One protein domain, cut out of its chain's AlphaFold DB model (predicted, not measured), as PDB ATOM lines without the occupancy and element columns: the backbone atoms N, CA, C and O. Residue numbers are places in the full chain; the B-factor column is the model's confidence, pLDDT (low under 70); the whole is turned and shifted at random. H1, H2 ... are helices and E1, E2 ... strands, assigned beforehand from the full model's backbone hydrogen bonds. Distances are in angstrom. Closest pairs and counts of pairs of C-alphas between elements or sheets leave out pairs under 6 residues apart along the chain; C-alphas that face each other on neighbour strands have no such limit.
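What this domain is: This is residues 42 to 109 of the 472 residues of an uncharacterized protein of Pseudovirgaria hyperparasitica (UniProt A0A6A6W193). A parallel ribbon of E1 and E2 makes one end, H1 the other, with H2, H3 and H4 clustered between. The 68 printed residues run H1, E1, H2, H3, H4, E2, class mixed. The whole is compact, radius of gyration of the C-alphas 11.7 A, spanning 35 by 26 by 17 A.

How they stand to each other: E1, residues 58 to 62, and E2, 104 to 108, are parallel neighbours, with N 60 and O 105 within hydrogen-bond range at 2.8 A. Between them along the chain come H2, 72 to 78, H3, 82 to 86, and H4, 88 to 101: a strand-helix-strand unit. H4 touches H2, closest at C-alphas 92 and 72, 5.0 A. H1, 42 to 49, only just touches H4, with 3 C-alpha pairs within 8 A. H1, H2 and H4 have every O i to N i+4 pair within range; H3 has 0 of 1, and 1 of 2 O i to N i+3.

Where its parts are: H1 begins at C-alpha 42 (18.959, 40.684, 35.502); E2 ends at C-alpha 108 (20.703, 9.940, 29.854).

The domain as a whole: The farthest C-alphas, 42 and 64, are 35.2 A apart. The printed part has no cut; residues 50 to 68 and 103 to 109 have pLDDT under 70.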
ATOM      1  N   GLN A  42      17.740  40.189  34.848       81.50
ATOM      2  CA  GLN A  42      18.959  40.684  35.502       81.50
ATOM      3  C   GLN A  42      19.235  39.966  36.828       81.50
ATOM      4  O   GLN A  42      20.380  39.618  37.112       81.50
ATOM      5  N   VAL A  43      18.194  39.701  37.625       79.94
ATOM      6  CA  VAL A  43      18.329  38.907  38.857       79.94
ATOM      7  C   VAL A  43      18.748  37.478  38.530       79.94
ATOM      8  O   VAL A  43      19.634  36.945  39.190       79.94
ATOM      9  N   TYR A  44      18.171  36.872  37.491       81.94
ATOM     10  CA  TYR A  44      18.631  35.587  36.985       81.94
ATOM     11  C   TYR A  44      20.098  35.677  36.578       81.94
ATOM     12  O   TYR A  44      20.902  34.965  37.167       81.94
ATOM     13  N   ALA A  45      20.475  36.589  35.681       77.31
ATOM     14  CA  ALA A  45      21.854  36.779  35.228       77.31
ATOM     15  C   ALA A  45      22.852  36.787  36.394       77.31
ATOM     16  O   ALA A  45      23.846  36.069  36.352       77.31
ATOM     17  N   HIS A  46      22.532  37.538  37.449       79.56
ATOM     18  CA  HIS A  46      23.336  37.626  38.660       79.56
ATOM     19  C   HIS A  46      23.393  36.306  39.452       79.56
ATOM     20  O   HIS A  46      24.464  35.865  39.859       79.56
ATOM     21  N   LEU A  47      22.257  35.624  39.632       76.88
ATOM     22  CA  LEU A  47      22.215  34.312  40.291       76.88
ATOM     23  C   LEU A  47      23.013  33.245  39.524       76.88
ATOM     24  O   LEU A  47      23.655  32.396  40.142       76.88
ATOM     25  N   PHE A  48      22.982  33.295  38.190       71.94
ATOM     26  CA  PHE A  48      23.747  32.401  37.322       71.94
ATOM     27  C   PHE A  48      25.243  32.787  37.263       71.94
ATOM     28  O   PHE A  48      26.071  31.900  37.064       71.94
ATOM     29  N   SER A  49      25.615  34.063  37.456       71.81
ATOM     30  CA  SER A  49      27.016  34.527  37.417       71.81
ATOM     31  C   SER A  49      27.793  34.277  38.706       71.81
ATOM     32  O   SER A  49      28.984  33.975  38.651       71.81
ATOM     33  N   ASP A  50      27.136  34.404  39.858       65.75
ATOM     34  CA  ASP A  50      27.817  34.472  41.159       65.75
ATOM     35  C   ASP A  50      27.982  33.112  41.837       65.75
ATOM     36  O   ASP A  50      28.649  32.990  42.866       65.75
ATOM     37  N   SER A  51      27.377  32.065  41.282       61.25
ATOM     38  CA  SER A  51      27.419  30.747  41.888       61.25
ATOM     39  C   SER A  51      28.663  29.985  41.395       61.25
ATOM     40  O   SER A  51      28.729  29.602  40.224       61.25
ATOM     41  N   PRO A  52      29.669  29.723  42.257       50.97
ATOM     42  CA  PRO A  52      30.982  29.201  41.851       50.97
ATOM     43  C   PRO A  52      30.953  27.793  41.222       50.97
ATOM     44  O   PRO A  52      31.971  27.332  40.713       50.97
ATOM     45  N   GLY A  53      29.799  27.115  41.212       55.62
ATOM     46  CA  GLY A  53      29.584  25.843  40.509       55.62
ATOM     47  C   GLY A  53      29.065  25.964  39.069       55.62
ATOM     48  O   GLY A  53      29.031  24.964  38.360       55.62
ATOM     49  N   TRP A  54      28.664  27.158  38.621       56.44
ATOM     50  CA  TRP A  54      27.921  27.358  37.366       56.44
ATOM     51  C   TRP A  54      28.776  27.801  36.181       56.44
ATOM     52  O   TRP A  54      28.352  27.680  35.035       56.44
ATOM     53  N   ALA A  55      30.003  28.264  36.435       52.84
ATOM     54  CA  ALA A  55      30.989  28.477  35.377       52.84
ATOM     55  C   ALA A  55      31.449  27.148  34.728       52.84
ATOM     56  O   ALA A  55      32.102  27.163  33.685       52.84
ATOM     57  N   GLY A  56      31.112  26.002  35.339       56.47
ATOM     58  CA  GLY A  56      31.303  24.662  34.784       56.47
ATOM     59  C   GLY A  56      30.093  24.154  33.990       56.47
ATOM     60  O   GLY A  56      28.991  24.680  34.077       56.47
ATOM     61  N   GLU A  57      30.293  23.099  33.200       58.19
ATOM     62  CA  GLU A  57      29.209  22.408  32.486       58.19
ATOM     63  C   GLU A  57      28.282  21.702  33.498       58.19
ATOM     64  O   GLU A  57      28.670  20.693  34.093       58.19
ATOM     65  N   THR A  58      27.055  22.199  33.692       60.16
ATOM     66  CA  THR A  58      26.069  21.554  34.575       60.16
ATOM     67  C   THR A  58      25.595  20.253  33.933       60.16
ATOM     68  O   THR A  58      24.940  20.253  32.886       60.16
ATOM     69  N   LYS A  59      25.956  19.124  34.546       61.84
ATOM     70  CA  LYS A  59      25.596  17.780  34.087       61.84
ATOM     71  C   LYS A  59      24.228  17.399  34.655       61.84
ATOM     72  O   LYS A  59      24.083  17.302  35.867       61.84
ATOM     73  N   ILE A  60      23.245  17.155  33.790       61.22
ATOM     74  CA  ILE A  60      22.006  16.472  34.170       61.22
ATOM     75  C   ILE A  60      22.199  14.993  33.903       61.22
ATOM     76  O   ILE A  60      22.154  14.559  32.753       61.22
ATOM     77  N   GLU A  61      22.395  14.221  34.960       59.62
ATOM     78  CA  GLU A  61      22.258  12.776  34.877       59.62
ATOM     79  C   GLU A  61      20.785  12.428  35.033       59.62
ATOM     80  O   GLU A  61      20.213  12.500  36.118       59.62
ATOM     81  N   LEU A  62      20.142  12.105  33.917       58.28
ATOM     82  CA  LEU A  62      18.807  11.543  33.944       58.28
ATOM     83  C   LEU A  62      18.968  10.022  33.997       58.28
ATOM     84  O   LEU A  62      19.037   9.350  32.964       58.28
ATOM     85  N   SER A  63      19.083   9.496  35.214       53.03
ATOM     86  CA  SER A  63      18.913   8.070  35.481       53.03
ATOM     87  C   SER A  63      17.493   7.636  35.092       53.03
ATOM     88  O   SER A  63      16.588   8.464  34.969       53.03
ATOM     89  N   ASP A  64      17.312   6.331  34.872       49.53
ATOM     90  CA  ASP A  64      16.113   5.640  34.350       49.53
ATOM     91  C   ASP A  64      14.842   5.788  35.224       49.53
ATOM     92  O   ASP A  64      13.888   5.016  35.128       49.53
ATOM     93  N   GLU A  65      14.814   6.780  36.116       51.66
ATOM     94  CA  GLU A  65      13.684   7.105  36.962       51.66
ATOM     95  C   GLU A  65      12.500   7.531  36.093       51.66
ATOM     96  O   GLU A  65      12.347   8.687  35.677       51.66
ATOM     97  N   GLN A  66      11.604   6.569  35.891       53.56
ATOM     98  CA  GLN A  66      10.288   6.678  35.264       53.56
ATOM     99  C   GLN A  66       9.401   7.815  35.834       53.56
ATOM    100  O   GLN A  66       8.304   8.057  35.330       53.56
ATOM    101  N   GLY A  67       9.860   8.551  36.850       60.19
ATOM    102  CA  GLY A  67       9.118   9.573  37.581       60.19
ATOM    103  C   GLY A  67       9.332  11.026  37.157       60.19
ATOM    104  O   GLY A  67       8.619  11.880  37.676       60.19
ATOM    105  N   SER A  68      10.250  11.358  36.235       66.38
ATOM    106  CA  SER A  68      10.444  12.782  35.903       66.38
ATOM    107  C   SER A  68       9.170  13.363  35.291       66.38
ATOM    108  O   SER A  68       8.695  12.876  34.262       66.38
ATOM    109  N   SER A  69       8.597  14.389  35.908       76.56
ATOM    110  CA  SER A  69       7.350  15.007  35.443       76.56
ATOM    111  C   SER A  69       7.573  15.938  34.249       76.56
ATOM    112  O   SER A  69       6.608  16.304  33.579       76.56
ATOM    113  N   GLY A  70       8.833  16.317  33.984       76.69
ATOM    114  CA  GLY A  70       9.198  17.376  33.037       76.69
ATOM    115  C   GLY A  70       8.682  18.758  33.450       76.69
ATOM    116  O   GLY A  70       8.764  19.704  32.668       76.69
ATOM    117  N   ASP A  71       8.136  18.886  34.666       83.62
ATOM    118  CA  ASP A  71       7.750  20.165  35.243       83.62
ATOM    119  C   ASP A  71       9.013  20.989  35.531       83.62
ATOM    120  O   ASP A  71       9.997  20.425  36.016       83.62
ATOM    121  N   PRO A  72       9.023  22.315  35.300       84.56
ATOM    122  CA  PRO A  72      10.199  23.133  35.585       84.56
ATOM    123  C   PRO A  72      10.716  23.007  37.022       84.56
ATOM    124  O   PRO A  72      11.911  23.134  37.245       84.56
ATOM    125  N   VAL A  73       9.845  22.701  37.988       87.31
ATOM    126  CA  VAL A  73      10.225  22.428  39.384       87.31
ATOM    127  C   VAL A  73      11.073  21.157  39.496       87.31
ATOM    128  O   VAL A  73      12.111  21.175  40.149       87.31
ATOM    129  N   ASP A  74      10.665  20.074  38.832       84.31
ATOM    130  CA  ASP A  74      11.402  18.803  38.792       84.31
ATOM    131  C   ASP A  74      12.753  18.974  38.080       84.31
ATOM    132  O   ASP A  74      13.788  18.512  38.555       84.31
ATOM    133  N   ILE A  75      12.769  19.743  36.989       83.38
ATOM    134  CA  ILE A  75      14.002  20.091  36.272       83.38
ATOM    135  C   ILE A  75      14.943  20.909  37.168       83.38
ATOM    136  O   ILE A  75      16.119  20.570  37.272       83.38
ATOM    137  N   CYS A  76      14.437  21.936  37.861       84.62
ATOM    138  CA  CYS A  76      15.218  22.707  38.832       84.62
ATOM    139  C   CYS A  76      15.760  21.835  39.968       84.62
ATOM    140  O   CYS A  76      16.906  22.024  40.363       84.62
ATOM    141  N   LEU A  77      14.975  20.886  40.488       84.94
ATOM    142  CA  LEU A  77      15.421  19.955  41.531       84.94
ATOM    143  C   LEU A  77      16.588  19.090  41.048       84.94
ATOM    144  O   LEU A  77      17.611  19.025  41.726       84.94
ATOM    145  N   LYS A  78      16.465  18.490  39.858       80.00
ATOM    146  CA  LYS A  78      17.513  17.652  39.247       80.00
ATOM    147  C   LYS A  78      18.777  18.425  38.894       80.00
ATOM    148  O   LYS A  78      19.869  17.874  38.904       80.00
ATOM    149  N   LEU A  79      18.624  19.705  38.582       80.19
ATOM    150  CA  LEU A  79      19.728  20.617  38.309       80.19
ATOM    151  C   LEU A  79      20.336  21.236  39.573       80.19
ATOM    152  O   LEU A  79      21.281  22.015  39.468       80.19
ATOM    153  N   HIS A  80      19.802  20.921  40.758       82.06
ATOM    154  CA  HIS A  80      20.174  21.556  42.024       82.06
ATOM    155  C   HIS A  80      19.988  23.090  42.012       82.06
ATOM    156  O   HIS A  80      20.654  23.835  42.731       82.06
ATOM    157  N   TRP A  81      19.044  23.592  41.211       85.12
ATOM    158  CA  TRP A  81      18.682  25.007  41.096       85.12
ATOM    159  C   TRP A  81      17.621  25.392  42.132       85.12
ATOM    160  O   TRP A  81      16.544  25.900  41.809       85.12
ATOM    161  N   TYR A  82      17.930  25.137  43.404       85.62
ATOM    162  CA  TYR A  82      16.981  25.262  44.514       85.62
ATOM    163  C   TYR A  82      16.382  26.669  44.659       85.62
ATOM    164  O   TYR A  82      15.240  26.821  45.086       85.62
ATOM    165  N   TRP A  83      17.117  27.697  44.235       80.44
ATOM    166  CA  TRP A  83      16.703  29.102  44.281       80.44
ATOM    167  C   TRP A  83      15.449  29.395  43.451       80.44
ATOM    168  O   TRP A  83      14.664  30.273  43.805       80.44
ATOM    169  N   PHE A  84      15.222  28.639  42.373       85.44
ATOM    170  CA  PHE A  84      14.046  28.831  41.523       85.44
ATOM    171  C   PHE A  84      12.813  28.067  42.017       85.44
ATOM    172  O   PHE A  84      11.712  28.304  41.523       85.44
ATOM    173  N   LEU A  85      12.956  27.213  43.037       86.31
ATOM    174  CA  LEU A  85      11.854  26.425  43.602       86.31
ATOM    175  C   LEU A  85      10.893  27.252  44.468       86.31
ATOM    176  O   LEU A  85       9.858  26.739  44.887       86.31
ATOM    177  N   ALA A  86      11.188  28.534  44.705       82.81
ATOM    178  CA  ALA A  86      10.325  29.429  45.473       82.81
ATOM    179  C   ALA A  86       8.919  29.578  44.859       82.81
ATOM    180  O   ALA A  86       7.942  29.822  45.568       82.81
ATOM    181  N   ASN A  87       8.804  29.455  43.533       87.62
ATOM    182  CA  ASN A  87       7.534  29.543  42.825       87.62
ATOM    183  C   ASN A  87       7.622  28.824  41.475       87.62
ATOM    184  O   ASN A  87       8.617  28.953  40.773       87.62
ATOM    185  N   ARG A  88       6.555  28.142  41.047       83.69
ATOM    186  CA  ARG A  88       6.521  27.413  39.766       83.69
ATOM    187  C   ARG A  88       6.769  28.298  38.535       83.69
ATOM    188  O   ARG A  88       7.387  27.843  37.579       83.69
ATOM    189  N   GLN A  89       6.319  29.554  38.554       84.75
ATOM    190  CA  GLN A  89       6.604  30.522  37.491       84.75
ATOM    191  C   GLN A  89       8.080  30.943  37.500       84.75
ATOM    192  O   GLN A  89       8.681  31.036  36.435       84.75
ATOM    193  N   ILE A  90       8.678  31.126  38.684       83.88
ATOM    194  CA  ILE A  90      10.114  31.417  38.826       83.88
ATOM    195  C   ILE A  90      10.942  30.211  38.372       83.88
ATOM    196  O   ILE A  90      11.915  30.400  37.659       83.88
ATOM    197  N   ALA A  91      10.532  28.986  38.715       86.75
ATOM    198  CA  ALA A  91      11.131  27.753  38.208       86.75
ATOM    199  C   ALA A  91      11.071  27.703  36.682       86.75
ATOM    200  O   ALA A  91      12.069  27.433  36.031       86.75
ATOM    201  N   ARG A  92       9.923  28.033  36.085       85.50
ATOM    202  CA  ARG A  92       9.771  28.072  34.628       85.50
ATOM    203  C   ARG A  92      10.696  29.087  33.960       85.50
ATOM    204  O   ARG A  92      11.382  28.722  33.010       85.50
ATOM    205  N   GLU A  93      10.694  30.329  34.431       84.56
ATOM    206  CA  GLU A  93      11.531  31.403  33.881       84.56
ATOM    207  C   GLU A  93      13.021  31.136  34.131       84.56
ATOM    208  O   GLU A  93      13.836  31.315  33.233       84.56
ATOM    209  N   GLY A  94      13.373  30.621  35.311       83.25
ATOM    210  CA  GLY A  94      14.731  30.208  35.655       83.25
ATOM    211  C   GLY A  94      15.218  29.036  34.805       83.25
ATOM    212  O   GLY A  94      16.356  29.051  34.357       83.25
ATOM    213  N   VAL A  95      14.360  28.055  34.504       84.69
ATOM    214  CA  VAL A  95      14.695  26.961  33.579       84.69
ATOM    215  C   VAL A  95      14.940  27.483  32.169       84.69
ATOM    216  O   VAL A  95      15.938  27.127  31.549       84.69
ATOM    217  N   GLU A  96      14.061  28.350  31.675       82.94
ATOM    218  CA  GLU A  96      14.191  28.974  30.357       82.94
ATOM    219  C   GLU A  96      15.476  29.801  30.240       82.94
ATOM    220  O   GLU A  96      16.261  29.618  29.306       82.94
ATOM    221  N   TYR A  97      15.734  30.661  31.226       80.56
ATOM    222  CA  TYR A  97      16.950  31.458  31.291       80.56
ATOM    223  C   TYR A  97      18.189  30.563  31.414       80.56
ATOM    224  O   TYR A  97      19.166  30.740  30.688       80.56
ATOM    225  N   GLY A  98      18.128  29.542  32.269       79.31
ATOM    226  CA  GLY A  98      19.201  28.578  32.456       79.31
ATOM    227  C   GLY A  98      19.564  27.863  31.163       79.31
ATOM    228  O   GLY A  98      20.724  27.891  30.771       79.31
ATOM    229  N   PHE A  99      18.605  27.307  30.426       79.19
ATOM    230  CA  PHE A  99      18.892  26.655  29.142       79.19
ATOM    231  C   PHE A  99      19.395  27.607  28.050       79.19
ATOM    232  O   PHE A  99      20.084  27.173  27.124       79.19
ATOM    233  N   ARG A 100      19.064  28.899  28.145       78.00
ATOM    234  CA  ARG A 100      19.534  29.921  27.206       78.00
ATOM    235  C   ARG A 100      20.990  30.322  27.447       78.00
ATOM    236  O   ARG A 100      21.688  30.618  26.481       78.00
ATOM    237  N   TRP A 101      21.431  30.346  28.703       72.38
ATOM    238  CA  TRP A 101      22.719  30.933  29.093       72.38
ATOM    239  C   TRP A 101      23.721  29.942  29.690       72.38
ATOM    240  O   TRP A 101      24.910  30.245  29.745       72.38
ATOM    241  N   THR A 102      23.277  28.756  30.106       70.00
ATOM    242  CA  THR A 102      24.145  27.711  30.660       70.00
ATOM    243  C   THR A 102      24.334  26.568  29.672       70.00
ATOM    244  O   THR A 102      23.410  26.165  28.962       70.00
ATOM    245  N   LYS A 103      25.550  26.016  29.639       67.19
ATOM    246  CA  LYS A 103      25.836  24.785  28.901       67.19
ATOM    247  C   LYS A 103      25.323  23.608  29.717       67.19
ATOM    248  O   LYS A 103      26.005  23.121  30.617       67.19
ATOM    249  N   VAL A 104      24.113  23.161  29.403       65.81
ATOM    250  CA  VAL A 104      23.534  21.981  30.040       65.81
ATOM    251  C   VAL A 104      24.002  20.730  29.304       65.81
ATOM    252  O   VAL A 104      23.681  20.527  28.132       65.81
ATOM    253  N   ARG A 105      24.754  19.867  29.993       64.56
ATOM    254  CA  ARG A 105      25.107  18.540  29.479       64.56
ATOM    255  C   ARG A 105      24.050  17.550  29.940       64.56
ATOM    256  O   ARG A 105      23.995  17.213  31.116       64.56
ATOM    257  N   PHE A 106      23.262  17.025  29.013       67.75
ATOM    258  CA  PHE A 106      22.392  15.897  29.313       67.75
ATOM    259  C   PHE A 106      23.165  14.580  29.229       67.75
ATOM    260  O   PHE A 106      23.841  14.306  28.238       67.75
ATOM    261  N   VAL A 107      23.043  13.758  30.262       60.53
ATOM    262  CA  VAL A 107      23.565  12.395  30.329       60.53
ATOM    263  C   VAL A 107      22.396  11.493  30.680       60.53
ATOM    264  O   VAL A 107      21.940  11.456  31.815       60.53
ATOM    265  N   GLY A 108      21.860  10.805  29.681       62.72
ATOM    266  CA  GLY A 108      20.703   9.940  29.854       62.72
ATOM    267  C   GLY A 108      20.449   9.114  28.605       62.72
ATOM    268  O   GLY A 108      20.891   9.467  27.509       62.72
ATOM    269  N   GLY A 109      19.740   8.000  28.776       57.28
ATOM    270  CA  GLY A 109      19.286   7.197  27.649       57.28
ATOM    271  C   GLY A 109      18.345   8.005  26.737       57.28
ATOM    272  O   GLY A 109      17.665   8.919  27.207       57.28
TER     273      GLY A 109